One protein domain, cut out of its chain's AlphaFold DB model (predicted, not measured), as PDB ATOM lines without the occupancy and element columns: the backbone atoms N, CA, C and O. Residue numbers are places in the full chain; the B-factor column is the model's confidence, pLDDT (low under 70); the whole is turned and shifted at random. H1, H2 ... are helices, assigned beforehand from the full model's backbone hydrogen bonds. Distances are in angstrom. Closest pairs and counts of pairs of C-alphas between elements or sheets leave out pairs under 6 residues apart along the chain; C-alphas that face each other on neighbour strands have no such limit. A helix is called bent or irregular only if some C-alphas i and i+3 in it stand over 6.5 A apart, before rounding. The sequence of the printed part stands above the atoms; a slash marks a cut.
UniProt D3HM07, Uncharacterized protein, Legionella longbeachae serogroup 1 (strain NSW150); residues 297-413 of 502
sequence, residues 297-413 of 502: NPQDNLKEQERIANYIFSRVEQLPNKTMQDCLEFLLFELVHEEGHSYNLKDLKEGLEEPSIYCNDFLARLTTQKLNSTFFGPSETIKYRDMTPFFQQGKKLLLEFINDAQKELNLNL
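What this domain is: This is residues 297 to 413 of the 502 residues of an uncharacterized protein of Legionella longbeachae serogroup 1 (strain NSW150) (UniProt D3HM07). The long last helix, H5, crosses the helical hairpin of H1 and H2, with the short H3 beside it and H4 near its first residues. The 15 residues 373 to 387 link H4 to H5 in a long loop. The printed part has 117 residues, all helix in class, with five named helices, H1 to H5 in chain order, and no named strand. It is compact, with a radius of gyration of the C-alphas of 14.7 A, and spans 44 by 30 by 23 A.

How they stand to each other: H1, residues 298 to 317, touches H2, residues 322 to 338, with residues 316 to 317 alone; the closest C-alphas, of Val 316 and Gln 325, are 5.6 A apart. H3, residues 345 to 353, only just touches H2, with 3 pairs of C-alphas within 8 A, the closest those of Leu 335 and Gly 351, 6.4 A. H4, residues 361 to 372, is apart from H1, H2 and H3. The hub is H5, residues 388 to 408, with closest C-alphas Ile 312 and Phe 401 to H1, 6.0 A, at a steep tilt of 51 degrees. It touches H2 at Leu 328 and Gly 394, 5.7 A, and H3 at Leu 345 and Ile 402, 6.3 A, the closest C-alphas. H5 only just touches H4, with 3 pairs. Every O i to N i+4 pair is within hydrogen-bond range in H1 to H4, and 15 of 17 in H5.

Where its parts are: H1, 28.2 A long, begins at C-alpha 298 (112.081, 194.556, 165.173). H2 measures 22.6 A, H3 11.9 A and H4 15.8 A. H5, 30.1 A, ends at C-alpha 408 (105.326, 210.215, 179.526), with a kink of 29 degrees near residue 395; it is irregular, with C-alphas 389 and 392 7.5 A apart.

The domain as a whole: The C-alphas of Thr 374 and Asn 410 are the two farthest apart, 44.5 A. The printed part has no cut. Mean pLDDT is 76.0, under 70 at residues 298 to 300, 354 to 385 and 412 to 413.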
ATOM      1  N   ASN A 297     107.538 195.698 164.033       71.19
ATOM      2  CA  ASN A 297     108.827 195.664 163.353       71.19
ATOM      3  C   ASN A 297     109.952 195.566 164.409       71.19
ATOM      4  O   ASN A 297     109.947 196.364 165.352       71.19
ATOM      5  N   PRO A 298     110.946 194.666 164.254       64.12
ATOM      6  CA  PRO A 298     112.081 194.556 165.173       64.12
ATOM      7  C   PRO A 298     112.779 195.886 165.492       64.12
ATOM      8  O   PRO A 298     113.159 196.120 166.636       64.12
ATOM      9  N   GLN A 299     112.925 196.781 164.507       63.97
ATOM     10  CA  GLN A 299     113.569 198.085 164.708       63.97
ATOM     11  C   GLN A 299     112.744 199.024 165.590       63.97
ATOM     12  O   GLN A 299     113.312 199.784 166.372       63.97
ATOM     13  N   ASP A 300     111.420 198.981 165.463       69.06
ATOM     14  CA  ASP A 300     110.530 199.831 166.250       69.06
ATOM     15  C   ASP A 300     110.437 199.322 167.689       69.06
ATOM     16  O   ASP A 300     110.527 200.121 168.617       69.06
ATOM     17  N   ASN A 301     110.394 197.998 167.880       72.06
ATOM     18  CA  ASN A 301     110.491 197.385 169.205       72.06
ATOM     19  C   ASN A 301     111.818 197.749 169.904       72.06
ATOM     20  O   ASN A 301     111.806 198.103 171.078       72.06
ATOM     21  N   LEU A 302     112.955 197.733 169.195       70.88
ATOM     22  CA  LEU A 302     114.241 198.155 169.770       70.88
ATOM     23  C   LEU A 302     114.233 199.627 170.210       70.88
ATOM     24  O   LEU A 302     114.659 199.930 171.320       70.88
ATOM     25  N   LYS A 303     113.711 200.538 169.378       75.88
ATOM     26  CA  LYS A 303     113.586 201.965 169.735       75.88
ATOM     27  C   LYS A 303     112.653 202.187 170.922       75.88
ATOM     28  O   LYS A 303     112.893 203.069 171.740       75.88
ATOM     29  N   GLU A 304     111.563 201.430 171.005       82.50
ATOM     30  CA  GLU A 304     110.637 201.497 172.135       82.50
ATOM     31  C   GLU A 304     111.332 201.066 173.433       82.50
ATOM     32  O   GLU A 304     111.316 201.815 174.410       82.50
ATOM     33  N   GLN A 305     112.011 199.916 173.410       83.75
ATOM     34  CA  GLN A 305     112.784 199.399 174.542       83.75
ATOM     35  C   GLN A 305     113.866 200.378 175.001       83.75
ATOM     36  O   GLN A 305     114.039 200.608 176.195       83.75
ATOM     37  N   GLU A 306     114.556 201.009 174.056       81.75
ATOM     38  CA  GLU A 306     115.570 202.016 174.339       81.75
ATOM     39  C   GLU A 306     114.983 203.259 175.016       81.75
ATOM     40  O   GLU A 306     115.504 203.723 176.029       81.75
ATOM     41  N   ARG A 307     113.856 203.779 174.512       85.44
ATOM     42  CA  ARG A 307     113.161 204.917 175.134       85.44
ATOM     43  C   ARG A 307     112.750 204.603 176.571       85.44
ATOM     44  O   ARG A 307     112.892 205.465 177.436       85.44
ATOM     45  N   ILE A 308     112.262 203.387 176.822       89.44
ATOM     46  CA  ILE A 308     111.885 202.923 178.164       89.44
ATOM     47  C   ILE A 308     113.122 202.825 179.062       89.44
ATOM     48  O   ILE A 308     113.122 203.395 180.153       89.44
ATOM     49  N   ALA A 309     114.184 202.158 178.602       87.31
ATOM     50  CA  ALA A 309     115.426 202.006 179.353       87.31
ATOM     51  C   ALA A 309     116.035 203.371 179.710       87.31
ATOM     52  O   ALA A 309     116.264 203.648 180.887       87.31
ATOM     53  N   ASN A 310     116.209 204.259 178.726       86.38
ATOM     54  CA  ASN A 310     116.754 205.606 178.919       86.38
ATOM     55  C   ASN A 310     115.919 206.417 179.917       86.38
ATOM     56  O   ASN A 310     116.475 207.102 180.778       86.38
ATOM     57  N   TYR A 311     114.588 206.318 179.843       92.25
ATOM     58  CA  TYR A 311     113.712 206.970 180.809       92.25
ATOM     59  C   TYR A 311     113.972 206.454 182.228       92.25
ATOM     60  O   TYR A 311     114.246 207.254 183.122       92.25
ATOM     61  N   ILE A 312     113.941 205.134 182.435       92.12
ATOM     62  CA  ILE A 312     114.155 204.522 183.753       92.12
ATOM     63  C   ILE A 312     115.532 204.905 184.307       92.12
ATOM     64  O   ILE A 312     115.616 205.396 185.431       92.12
ATOM     65  N   PHE A 313     116.599 204.762 183.519       88.69
ATOM     66  CA  PHE A 313     117.952 205.103 183.962       88.69
ATOM     67  C   PHE A 313     118.103 206.579 184.312       88.69
ATOM     68  O   PHE A 313     118.690 206.889 185.346       88.69
ATOM     69  N   SER A 314     117.506 207.486 183.532       90.62
ATOM     70  CA  SER A 314     117.540 208.917 183.857       90.62
ATOM     71  C   SER A 314     116.915 209.219 185.224       90.62
ATOM     72  O   SER A 314     117.367 210.123 185.923       90.62
ATOM     73  N   ARG A 315     115.901 208.444 185.642       94.50
ATOM     74  CA  ARG A 315     115.278 208.564 186.969       94.50
ATOM     75  C   ARG A 315     116.140 207.952 188.065       94.50
ATOM     76  O   ARG A 315     116.258 208.554 189.128       94.50
ATOM     77  N   VAL A 316     116.755 206.797 187.807       90.88
ATOM     78  CA  VAL A 316     117.690 206.152 188.742       90.88
ATOM     79  C   VAL A 316     118.869 207.085 189.038       90.88
ATOM     80  O   VAL A 316     119.140 207.368 190.200       90.88
ATOM     81  N   GLU A 317     119.508 207.644 188.008       89.12
ATOM     82  CA  GLU A 317     120.682 208.521 188.138       89.12
ATOM     83  C   GLU A 317     120.380 209.834 188.891       89.12
ATOM     84  O   GLU A 317     121.273 210.421 189.503       89.12
ATOM     85  N   GLN A 318     119.118 210.278 188.911       93.06
ATOM     86  CA  GLN A 318     118.669 211.467 189.652       93.06
ATOM     87  C   GLN A 318     118.459 211.225 191.156       93.06
ATOM     88  O   GLN A 318     118.262 212.187 191.906       93.06
ATOM     89  N   LEU A 319     118.470 209.974 191.628       92.69
ATOM     90  CA  LEU A 319     118.243 209.688 193.044       92.69
ATOM     91  C   LEU A 319     119.442 210.126 193.894       92.69
ATOM     92  O   LEU A 319     120.573 209.790 193.572       92.69
ATOM     93  N   PRO A 320     119.244 210.797 195.038       89.62
ATOM     94  CA  PRO A 320     120.360 211.261 195.866       89.62
ATOM     95  C   PRO A 320     121.058 210.138 196.655       89.62
ATOM     96  O   PRO A 320     122.164 210.327 197.152       89.62
ATOM     97  N   ASN A 321     120.413 208.978 196.816       92.69
ATOM     98  CA  ASN A 321     120.923 207.862 197.609       92.69
ATOM     99  C   ASN A 321     121.549 206.795 196.698       92.69
ATOM    100  O   ASN A 321     120.820 206.052 196.042       92.69
ATOM    101  N   LYS A 322     122.884 206.680 196.713       88.81
ATOM    102  CA  LYS A 322     123.626 205.705 195.896       88.81
ATOM    103  C   LYS A 322     123.226 204.252 196.177       88.81
ATOM    104  O   LYS A 322     123.032 203.497 195.238       88.81
ATOM    105  N   THR A 323     122.993 203.879 197.435       88.56
ATOM    106  CA  THR A 323     122.544 202.520 197.784       88.56
ATOM    107  C   THR A 323     121.173 202.196 197.189       88.56
ATOM    108  O   THR A 323     120.932 201.065 196.779       88.56
ATOM    109  N   MET A 324     120.275 203.184 197.097       92.50
ATOM    110  CA  MET A 324     119.005 203.010 196.386       92.50
ATOM    111  C   MET A 324     119.222 202.878 194.874       92.50
ATOM    112  O   MET A 324     118.570 202.047 194.255       92.50
ATOM    113  N   GLN A 325     120.134 203.654 194.278       90.88
ATOM    114  CA  GLN A 325     120.472 203.500 192.858       90.88
ATOM    115  C   GLN A 325     120.973 202.082 192.560       90.88
ATOM    116  O   GLN A 325     120.415 201.414 191.697       90.88
ATOM    117  N   ASP A 326     121.952 201.605 193.335       85.62
ATOM    118  CA  ASP A 326     122.516 200.258 193.196       85.62
ATOM    119  C   ASP A 326     121.426 199.188 193.371       85.62
ATOM    120  O   ASP A 326     121.381 198.203 192.639       85.62
ATOM    121  N   CYS A 327     120.493 199.411 194.306       86.62
ATOM    122  CA  CYS A 327     119.358 198.520 194.533       86.62
ATOM    123  C   CYS A 327     118.433 198.444 193.311       86.62
ATOM    124  O   CYS A 327     117.952 197.363 192.979       86.62
ATOM    125  N   LEU A 328     118.160 199.571 192.651       90.12
ATOM    126  CA  LEU A 328     117.325 199.608 191.447       90.12
ATOM    127  C   LEU A 328     118.030 198.976 190.245       90.12
ATOM    128  O   LEU A 328     117.394 198.239 189.496       90.12
ATOM    129  N   GLU A 329     119.332 199.217 190.081       88.12
ATOM    130  CA  GLU A 329     120.145 198.562 189.050       88.12
ATOM    131  C   GLU A 329     120.188 197.042 189.257       88.12
ATOM    132  O   GLU A 329     120.019 196.292 188.300       88.12
ATOM    133  N   PHE A 330     120.323 196.579 190.505       84.50
ATOM    134  CA  PHE A 330     120.265 195.156 190.848       84.50
ATOM    135  C   PHE A 330     118.902 194.527 190.530       84.50
ATOM    136  O   PHE A 330     118.841 193.445 189.955       84.50
ATOM    137  N   LEU A 331     117.799 195.202 190.869       85.62
ATOM    138  CA  LEU A 331     116.457 194.713 190.536       85.62
ATOM    139  C   LEU A 331     116.255 194.625 189.022       85.62
ATOM    140  O   LEU A 331     115.738 193.631 188.524       85.62
ATOM    141  N   LEU A 332     116.696 195.644 188.282       88.25
ATOM    142  CA  LEU A 332     116.650 195.613 186.825       88.25
ATOM    143  C   LEU A 332     117.514 194.487 186.255       88.25
ATOM    144  O   LEU A 332     117.094 193.855 185.298       88.25
ATOM    145  N   PHE A 333     118.679 194.204 186.834       85.25
ATOM    146  CA  PHE A 333     119.515 193.074 186.432       85.25
ATOM    147  C   PHE A 333     118.800 191.739 186.572       85.25
ATOM    148  O   PHE A 333     118.723 191.003 185.596       85.25
ATOM    149  N   GLU A 334     118.214 191.447 187.728       82.31
ATOM    150  CA  GLU A 334     117.497 190.182 187.909       82.31
ATOM    151  C   GLU A 334     116.319 190.070 186.910       82.31
ATOM    152  O   GLU A 334     116.134 189.028 186.291       82.31
ATOM    153  N   LEU A 335     115.607 191.166 186.618       82.94
ATOM    154  CA  LEU A 335     114.521 191.166 185.625       82.94
ATOM    155  C   LEU A 335     115.019 190.999 184.177       82.94
ATOM    156  O   LEU A 335     114.608 190.092 183.456       82.94
ATOM    157  N   VAL A 336     115.873 191.910 183.702       82.12
ATOM    158  CA  VAL A 336     116.216 191.997 182.271       82.12
ATOM    159  C   VAL A 336     117.382 191.099 181.869       82.12
ATOM    160  O   VAL A 336     117.575 190.834 180.682       82.12
ATOM    161  N   HIS A 337     118.190 190.648 182.831       80.56
ATOM    162  CA  HIS A 337     119.290 189.724 182.591       80.56
ATOM    163  C   HIS A 337     118.940 188.302 183.031       80.56
ATOM    164  O   HIS A 337     118.927 187.408 182.192       80.56
ATOM    165  N   GLU A 338     118.630 188.079 184.302       75.12
ATOM    166  CA  GLU A 338     118.457 186.710 184.809       75.12
ATOM    167  C   GLU A 338     117.163 186.068 184.284       75.12
ATOM    168  O   GLU A 338     117.185 184.955 183.760       75.12
ATOM    169  N   GLU A 339     116.045 186.799 184.324       72.69
ATOM    170  CA  GLU A 339     114.755 186.321 183.799       72.69
ATOM    171  C   GLU A 339     114.621 186.510 182.274       72.69
ATOM    172  O   GLU A 339     113.726 185.950 181.639       72.69
ATOM    173  N   GLY A 340     115.530 187.277 181.663       73.12
ATOM    174  CA  GLY A 340     115.526 187.555 180.227       73.12
ATOM    175  C   GLY A 340     114.356 188.428 179.766       73.12
ATOM    176  O   GLY A 340     114.033 188.431 178.574       73.12
ATOM    177  N   HIS A 341     113.723 189.176 180.680       76.69
ATOM    178  CA  HIS A 341     112.675 190.124 180.320       76.69
ATOM    179  C   HIS A 341     113.210 191.208 179.388       76.69
ATOM    180  O   HIS A 341     114.331 191.707 179.517       76.69
ATOM    181  N   SER A 342     112.378 191.611 178.434       75.88
ATOM    182  CA  SER A 342     112.709 192.737 177.572       75.88
ATOM    183  C   SER A 342     112.428 194.065 178.281       75.88
ATOM    184  O   SER A 342     111.642 194.120 179.227       75.88
ATOM    185  N   TYR A 343     113.010 195.167 177.796       82.19
ATOM    186  CA  TYR A 343     112.684 196.524 178.266       82.19
ATOM    187  C   TYR A 343     111.308 196.988 177.784       82.19
ATOM    188  O   TYR A 343     111.148 198.056 177.204       82.19
ATOM    189  N   ASN A 344     110.292 196.165 177.989       83.62
ATOM    190  CA  ASN A 344     108.925 196.500 177.681       83.62
ATOM    191  C   ASN A 344     108.134 196.656 178.984       83.62
ATOM    192  O   ASN A 344     108.385 195.983 179.980       83.62
ATOM    193  N   LEU A 345     107.178 197.582 178.981       87.81
ATOM    194  CA  LEU A 345     106.467 197.973 180.199       87.81
ATOM    195  C   LEU A 345     105.660 196.830 180.817       87.81
ATOM    196  O   LEU A 345     105.426 196.840 182.019       87.81
ATOM    197  N   LYS A 346     105.198 195.888 179.996       84.62
ATOM    198  CA  LYS A 346     104.380 194.763 180.429       84.62
ATOM    199  C   LYS A 346     105.241 193.736 181.165       84.62
ATOM    200  O   LYS A 346     104.969 193.486 182.328       84.62
ATOM    201  N   ASP A 347     106.305 193.248 180.530       83.19
ATOM    202  CA  ASP A 347     107.254 192.287 181.103       83.19
ATOM    203  C   ASP A 347     107.853 192.825 182.408       83.19
ATOM    204  O   ASP A 347     107.898 192.121 183.409       83.19
ATOM    205  N   LEU A 348     108.264 194.100 182.423       87.12
ATOM    206  CA  LEU A 348     108.842 194.722 183.617       87.12
ATOM    207  C   LEU A 348     107.828 194.838 184.764       87.12
ATOM    208  O   LEU A 348     108.196 194.671 185.925       87.12
ATOM    209  N   LYS A 349     106.557 195.138 184.459       87.75
ATOM    210  CA  LYS A 349     105.490 195.152 185.470       87.75
ATOM    211  C   LYS A 349     105.198 193.753 185.969       87.75
ATOM    212  O   LYS A 349     105.149 193.577 187.173       87.75
ATOM    213  N   GLU A 350     105.038 192.787 185.073       82.62
ATOM    214  CA  GLU A 350     104.757 191.394 185.422       82.62
ATOM    215  C   GLU A 350     105.876 190.819 186.293       82.62
ATOM    216  O   GLU A 350     105.584 190.335 187.379       82.62
ATOM    217  N   GLY A 351     107.148 190.996 185.927       79.94
ATOM    218  CA  GLY A 351     108.269 190.533 186.754       79.94
ATOM    219  C   GLY A 351     108.301 191.176 188.148       79.94
ATOM    220  O   GLY A 351     108.607 190.518 189.142       79.94
ATOM    221  N   LEU A 352     107.901 192.448 188.271       82.62
ATOM    222  CA  LEU A 352     107.798 193.119 189.571       82.62
ATOM    223  C   LEU A 352     106.521 192.742 190.342       82.62
ATOM    224  O   LEU A 352     106.561 192.624 191.561       82.62
ATOM    225  N   GLU A 353     105.373 192.580 189.699       78.62
ATOM    226  CA  GLU A 353     104.081 192.365 190.364       78.62
ATOM    227  C   GLU A 353     103.815 190.892 190.676       78.62
ATOM    228  O   GLU A 353     103.220 190.581 191.714       78.62
ATOM    229  N   GLU A 354     104.269 189.979 189.818       68.75
ATOM    230  CA  GLU A 354     104.094 188.555 190.034       68.75
ATOM    231  C   GLU A 354     104.895 188.094 191.257       68.75
ATOM    232  O   GLU A 354     106.001 188.574 191.540       68.75
ATOM    233  N   PRO A 355     104.389 187.092 191.992       55.75
ATOM    234  CA  PRO A 355     105.218 186.289 192.863       55.75
ATOM    235  C   PRO A 355     106.135 185.398 192.017       55.75
ATOM    236  O   PRO A 355     106.116 184.177 192.162       55.75
ATOM    237  N   SER A 356     106.953 186.001 191.144       51.38
ATOM    238  CA  SER A 356     108.134 185.335 190.612       51.38
ATOM    239  C   SER A 356     108.902 184.816 191.821       51.38
ATOM    240  O   SER A 356     109.090 185.516 192.832       51.38
ATOM    241  N   ILE A 357     109.330 183.558 191.729       48.22
ATOM    242  CA  ILE A 357     110.215 182.958 192.721       48.22
ATOM    243  C   ILE A 357     111.473 183.811 192.919       48.22
ATOM    244  O   ILE A 357     112.098 183.641 193.945       48.22
ATOM    245  N   TYR A 358     111.786 184.779 192.053       49.03
ATOM    246  CA  TYR A 358     112.927 185.685 192.146       49.03
ATOM    247  C   TYR A 358     112.561 187.163 192.389       49.03
ATOM    248  O   TYR A 358     113.444 187.996 192.321       49.03
ATOM    249  N   CYS A 359     111.324 187.543 192.751       48.91
ATOM    250  CA  CYS A 359     110.982 188.972 192.976       48.91
ATOM    251  C   CYS A 359     110.319 189.311 194.329       48.91
ATOM    252  O   CYS A 359     109.881 190.446 194.549       48.91
ATOM    253  N   ASN A 360     110.282 188.357 195.268       55.03
ATOM    254  CA  ASN A 360     109.775 188.539 196.641       55.03
ATOM    255  C   ASN A 360     110.814 188.098 197.698       55.03
ATOM    256  O   ASN A 360     112.007 188.102 197.416       55.03
ATOM    257  N   ASP A 361     110.403 187.720 198.917       54.88
ATOM    258  CA  ASP A 361     111.277 187.285 200.030       54.88
ATOM    259  C   ASP A 361     112.354 186.262 199.635       54.88
ATOM    260  O   ASP A 361     113.400 186.167 200.281       54.88
ATOM    261  N   PHE A 362     112.126 185.497 198.565       56.59
ATOM    262  CA  PHE A 362     113.141 184.635 197.983       56.59
ATOM    263  C   PHE A 362     114.283 185.407 197.321       56.59
ATOM    264  O   PHE A 362     115.403 185.005 197.559       56.59
ATOM    265  N   LEU A 363     114.079 186.507 196.587       58.06
ATOM    266  CA  LEU A 363     115.187 187.343 196.101       58.06
ATOM    267  C   LEU A 363     115.942 187.948 197.279       58.06
ATOM    268  O   LEU A 363     117.158 187.879 197.328       58.06
ATOM    269  N   ALA A 364     115.239 188.445 198.300       56.75
ATOM    270  CA  ALA A 364     115.898 188.933 199.508       56.75
ATOM    271  C   ALA A 364     116.742 187.830 200.177       56.75
ATOM    272  O   ALA A 364     117.861 188.096 200.611       56.75
ATOM    273  N   ARG A 365     116.256 186.581 200.217       57.59
ATOM    274  CA  ARG A 365     116.987 185.413 200.739       57.59
ATOM    275  C   ARG A 365     118.102 184.919 199.821       57.59
ATOM    276  O   ARG A 365     119.166 184.601 200.334       57.59
ATOM    277  N   LEU A 366     117.859 184.823 198.520       59.31
ATOM    278  CA  LEU A 366     118.786 184.380 197.488       59.31
ATOM    279  C   LEU A 366     119.900 185.400 197.404       59.31
ATOM    280  O   LEU A 366     121.033 185.012 197.587       59.31
ATOM    281  N   THR A 367     119.595 186.690 197.290       58.31
ATOM    282  CA  THR A 367     120.558 187.778 197.424       58.31
ATOM    283  C   THR A 367     121.266 187.670 198.766       58.31
ATOM    284  O   THR A 367     122.464 187.483 198.769       58.31
ATOM    285  N   THR A 368     120.593 187.583 199.916       54.78
ATOM    286  CA  THR A 368     121.291 187.370 201.206       54.78
ATOM    287  C   THR A 368     122.219 186.136 201.211       54.78
ATOM    288  O   THR A 368     123.293 186.189 201.800       54.78
ATOM    289  N   GLN A 369     121.876 185.044 200.522       56.72
ATOM    290  CA  GLN A 369     122.735 183.865 200.340       56.72
ATOM    291  C   GLN A 369     123.882 184.117 199.342       56.72
ATOM    292  O   GLN A 369     125.028 183.799 199.669       56.72
ATOM    293  N   LYS A 370     123.615 184.755 198.193       56.94
ATOM    294  CA  LYS A 370     124.588 185.283 197.222       56.94
ATOM    295  C   LYS A 370     125.524 186.298 197.910       56.94
ATOM    296  O   LYS A 370     126.664 186.434 197.525       56.94
ATOM    297  N   LEU A 371     125.098 186.979 198.977       53.34
ATOM    298  CA  LEU A 371     125.856 188.019 199.694       53.34
ATOM    299  C   LEU A 371     126.572 187.544 200.965       53.34
ATOM    300  O   LEU A 371     127.454 188.235 201.490       53.34
ATOM    301  N   ASN A 372     126.168 186.394 201.502       47.28
ATOM    302  CA  ASN A 372     126.809 185.748 202.649       47.28
ATOM    303  C   ASN A 372     127.764 184.628 202.242       47.28
ATOM    304  O   ASN A 372     128.664 184.297 203.011       47.28
ATOM    305  N   SER A 373     127.604 184.068 201.045       47.22
ATOM    306  CA  SER A 373     128.692 183.349 200.393       47.22
ATOM    307  C   SER A 373     129.740 184.370 199.941       47.22
ATOM    308  O   SER A 373     129.425 185.521 199.653       47.22
ATOM    309  N   THR A 374     131.011 183.986 199.910       45.00
ATOM    310  CA  THR A 374     132.168 184.770 199.423       45.00
ATOM    311  C   THR A 374     132.116 185.079 197.905       45.00
ATOM    312  O   THR A 374     133.142 185.185 197.247       45.00
ATOM    313  N   PHE A 375     130.903 185.181 197.363       49.16
ATOM    314  CA  PHE A 375     130.426 185.077 195.981       49.16
ATOM    315  C   PHE A 375     130.869 186.217 195.076       49.16
ATOM    316  O   PHE A 375     131.418 185.992 194.005       49.16
ATOM    317  N   PHE A 376     130.647 187.451 195.515       43.66
ATOM    318  CA  PHE A 376     131.223 188.622 194.892       43.66
ATOM    319  C   PHE A 376     132.506 188.859 195.675       43.66
ATOM    320  O   PHE A 376     132.472 189.446 196.761       43.66
ATOM    321  N   GLY A 377     133.630 188.321 195.179       38.72
ATOM    322  CA  GLY A 377     134.955 188.701 195.682       38.72
ATOM    323  C   GLY A 377     134.992 190.221 195.841       38.72
ATOM    324  O   GLY A 377     134.325 190.878 195.046       38.72
ATOM    325  N   PRO A 378     135.653 190.760 196.883       38.66
ATOM    326  CA  PRO A 378     135.398 192.090 197.438       38.66
ATOM    327  C   PRO A 378     135.245 193.126 196.328       38.66
ATOM    328  O   PRO A 378     136.217 193.696 195.845       38.66
ATOM    329  N   SER A 379     134.004 193.341 195.895       42.00
ATOM    330  CA  SER A 379     133.674 194.455 195.037       42.00
ATOM    331  C   SER A 379     133.733 195.622 195.995       42.00
ATOM    332  O   SER A 379     132.795 195.876 196.748       42.00
ATOM    333  N   GLU A 380     134.893 196.272 196.057       44.62
ATOM    334  CA  GLU A 380     135.077 197.471 196.874       44.62
ATOM    335  C   GLU A 380     134.068 198.565 196.481       44.62
ATOM    336  O   GLU A 380     133.826 199.493 197.253       44.62
ATOM    337  N   THR A 381     133.448 198.435 195.303       44.72
ATOM    338  CA  THR A 381     132.536 199.399 194.699       44.72
ATOM    339  C   THR A 381     131.057 199.185 195.030       44.72
ATOM    340  O   THR A 381     130.364 200.188 195.174       44.72
ATOM    341  N   ILE A 382     130.551 197.951 195.201       54.75
ATOM    342  CA  ILE A 382     129.115 197.705 195.475       54.75
ATOM    343  C   ILE A 382     128.928 196.884 196.753       54.75
ATOM    344  O   ILE A 382     129.192 195.681 196.812       54.75
ATOM    345  N   LYS A 383     128.392 197.535 197.792       65.00
ATOM    346  CA  LYS A 383     128.078 196.908 199.081       65.00
ATOM    347  C   LYS A 383     126.661 196.362 199.084       65.00
ATOM    348  O   LYS A 383     125.755 196.912 199.697       65.00
ATOM    349  N   TYR A 384     126.473 195.230 198.424       64.69
ATOM    350  CA  TYR A 384     125.152 194.631 198.265       64.69
ATOM    351  C   TYR A 384     124.391 194.363 199.575       64.69
ATOM    352  O   TYR A 384     123.164 194.418 199.593       64.69
ATOM    353  N   ARG A 385     125.098 194.093 200.686       65.88
ATOM    354  CA  ARG A 385     124.464 193.909 202.008       65.88
ATOM    355  C   ARG A 385     123.691 195.145 202.455       65.88
ATOM    356  O   ARG A 385     122.682 195.013 203.144       65.88
ATOM    357  N   ASP A 386     124.140 196.317 202.026       75.06
ATOM    358  CA  ASP A 386     123.530 197.592 202.379       75.06
ATOM    359  C   ASP A 386     122.224 197.818 201.593       75.06
ATOM    360  O   ASP A 386     121.415 198.647 201.996       75.06
ATOM    361  N   MET A 387     121.976 197.055 200.516       78.62
ATOM    362  CA  MET A 387     120.780 197.175 199.670       78.62
ATOM    363  C   MET A 387     119.567 196.410 200.201       78.62
ATOM    364  O   MET A 387     118.438 196.803 199.922       78.62
ATOM    365  N   THR A 388     119.765 195.344 200.986       76.06
ATOM    366  CA  THR A 388     118.668 194.480 201.462       76.06
ATOM    367  C   THR A 388     117.512 195.243 202.125       76.06
ATOM    368  O   THR A 388     116.358 194.954 201.797       76.06
ATOM    369  N   PRO A 389     117.755 196.244 202.998       81.38
ATOM    370  CA  PRO A 389     116.676 197.037 203.592       81.38
ATOM    371  C   PRO A 389     115.869 197.852 202.572       81.38
ATOM    372  O   PRO A 389     114.734 198.233 202.853       81.38
ATOM    373  N   PHE A 390     116.440 198.124 201.398       84.50
ATOM    374  CA  PHE A 390     115.840 198.958 200.367       84.50
ATOM    375  C   PHE A 390     115.034 198.169 199.334       84.50
ATOM    376  O   PHE A 390     114.267 198.802 198.623       84.50
ATOM    377  N   PHE A 391     115.104 196.831 199.258       83.44
ATOM    378  CA  PHE A 391     114.470 196.081 198.155       83.44
ATOM    379  C   PHE A 391     112.970 196.333 197.990       83.44
ATOM    380  O   PHE A 391     112.514 196.568 196.875       83.44
ATOM    381  N   GLN A 392     112.197 196.343 199.079       84.00
ATOM    382  CA  GLN A 392     110.752 196.600 198.987       84.00
ATOM    383  C   GLN A 392     110.454 198.033 198.530       84.00
ATOM    384  O   GLN A 392     109.544 198.272 197.735       84.00
ATOM    385  N   GLN A 393     111.253 198.994 198.997       89.88
ATOM    386  CA  GLN A 393     111.138 200.384 198.573       89.88
ATOM    387  C   GLN A 393     111.583 200.563 197.114       89.88
ATOM    388  O   GLN A 393     110.902 201.248 196.358       89.88
ATOM    389  N   GLY A 394     112.682 199.925 196.713       90.81
ATOM    390  CA  GLY A 394     113.216 199.933 195.358       90.81
ATOM    391  C   GLY A 394     112.232 199.322 194.367       90.81
ATOM    392  O   GLY A 394     111.937 199.933 193.351       90.81
ATOM    393  N   LYS A 395     111.617 198.186 194.706       88.88
ATOM    394  CA  LYS A 395     110.552 197.554 193.915       88.88
ATOM    395  C   LYS A 395     109.383 198.508 193.663       88.88
ATOM    396  O   LYS A 395     108.971 198.695 192.521       88.88
ATOM    397  N   LYS A 396     108.880 199.151 194.723       91.12
ATOM    398  CA  LYS A 396     107.798 200.138 194.612       91.12
ATOM    399  C   LYS A 396     108.205 201.320 193.726       91.12
ATOM    400  O   LYS A 396     107.442 201.716 192.851       91.12
ATOM    401  N   LEU A 397     109.405 201.850 193.934       95.12
ATOM    402  CA  LEU A 397     109.917 202.993 193.185       95.12
ATOM    403  C   LEU A 397     110.161 202.656 191.705       95.12
ATOM    404  O   LEU A 397     109.853 203.459 190.829       95.12
ATOM    405  N   LEU A 398     110.644 201.451 191.400       93.56
ATOM    406  CA  LEU A 398     110.828 200.991 190.026       93.56
ATOM    407  C   LEU A 398     109.484 200.829 189.303       93.56
ATOM    408  O   LEU A 398     109.350 201.260 188.160       93.56
ATOM    409  N   LEU A 399     108.469 200.285 189.984       93.06
ATOM    410  CA  LEU A 399     107.096 200.239 189.471       93.06
ATOM    411  C   LEU A 399     106.543 201.641 189.190       93.06
ATOM    412  O   LEU A 399     105.883 201.848 188.170       93.06
ATOM    413  N   GLU A 400     106.814 202.616 190.061       95.06
ATOM    414  CA  GLU A 400     106.462 204.021 189.824       95.06
ATOM    415  C   GLU A 400     107.152 204.551 188.555       95.06
ATOM    416  O   GLU A 400     106.471 205.079 187.676       95.06
ATOM    417  N   PHE A 401     108.456 204.306 188.379       95.88
ATOM    418  CA  PHE A 401     109.185 204.714 187.169       95.88
ATOM    419  C   PHE A 401     108.612 204.092 185.893       95.88
ATOM    420  O   PHE A 401     108.474 204.787 184.888       95.88
ATOM    421  N   ILE A 402     108.240 202.811 185.924       92.88
ATOM    422  CA  ILE A 402     107.640 202.115 184.778       92.88
ATOM    423  C   ILE A 402     106.245 202.679 184.462       92.88
ATOM    424  O   ILE A 402     105.900 202.893 183.298       92.88
ATOM    425  N   ASN A 403     105.435 202.956 185.485       92.81
ATOM    426  CA  ASN A 403     104.117 203.571 185.315       92.81
ATOM    427  C   ASN A 403     104.203 204.994 184.753       92.81
ATOM    428  O   ASN A 403     103.382 205.376 183.917       92.81
ATOM    429  N   ASP A 404     105.194 205.766 185.183       94.62
ATOM    430  CA  ASP A 404     105.425 207.105 184.656       94.62
ATOM    431  C   ASP A 404     105.974 207.053 183.229       94.62
ATOM    432  O   ASP A 404     105.498 207.800 182.379       94.62
ATOM    433  N   ALA A 405     106.877 206.116 182.918       92.81
ATOM    434  CA  ALA A 405     107.360 205.890 181.554       92.81
ATOM    435  C   ALA A 405     106.202 205.619 180.585       92.81
ATOM    436  O   ALA A 405     106.174 206.166 179.486       92.81
ATOM    437  N   GLN A 406     105.210 204.823 181.002       91.06
ATOM    438  CA  GLN A 406     104.017 204.563 180.197       91.06
ATOM    439  C   GLN A 406     103.272 205.850 179.819       91.06
ATOM    440  O   GLN A 406     102.880 206.021 178.663       91.06
ATOM    441  N   LYS A 407     103.080 206.747 180.794       92.19
ATOM    442  CA  LYS A 407     102.366 208.016 180.603       92.19
ATOM    443  C   LYS A 407     103.185 208.990 179.757       92.19
ATOM    444  O   LYS A 407     102.682 209.500 178.762       92.19
ATOM    445  N   GLU A 408     104.443 209.208 180.128       91.81
ATOM    446  CA  GLU A 408     105.326 210.215 179.526       91.81
ATOM    447  C   GLU A 408     105.744 209.852 178.096       91.81
ATOM    448  O   GLU A 408     105.858 210.716 177.228       91.81
ATOM    449  N   LEU A 409     105.945 208.563 177.810       89.62
ATOM    450  CA  LEU A 409     106.317 208.104 176.469       89.62
ATOM    451  C   LEU A 409     105.105 207.889 175.549       89.62
ATOM    452  O   LEU A 409     105.310 207.587 174.368       89.62
ATOM    453  N   ASN A 410     103.884 208.080 176.073       87.06
ATOM    454  CA  ASN A 410     102.602 207.848 175.407       87.06
ATOM    455  C   ASN A 410     102.515 206.442 174.785       87.06
ATOM    456  O   ASN A 410     102.202 206.278 173.603       87.06
ATOM    457  N   LEU A 411     102.872 205.426 175.576       80.88
ATOM    458  CA  LEU A 411     102.909 204.032 175.139       80.88
ATOM    459  C   LEU A 411     101.596 203.334 175.507       80.88
ATOM    460  O   LEU A 411     101.216 203.257 176.677       80.88
ATOM    461  N   ASN A 412     100.907 202.796 174.501       69.50
ATOM    462  CA  ASN A 412      99.732 201.961 174.720       69.50
ATOM    463  C   ASN A 412     100.188 200.578 175.186       69.50
ATOM    464  O   ASN A 412     100.859 199.867 174.440       69.50
ATOM    465  N   LEU A 413      99.791 200.168 176.393       59.81
ATOM    466  CA  LEU A 413      99.888 198.757 176.755       59.81
ATOM    467  C   LEU A 413      98.924 197.980 175.850       59.81
ATOM    468  O   LEU A 413      97.747 198.347 175.783       59.81
TER     469      LEU A 413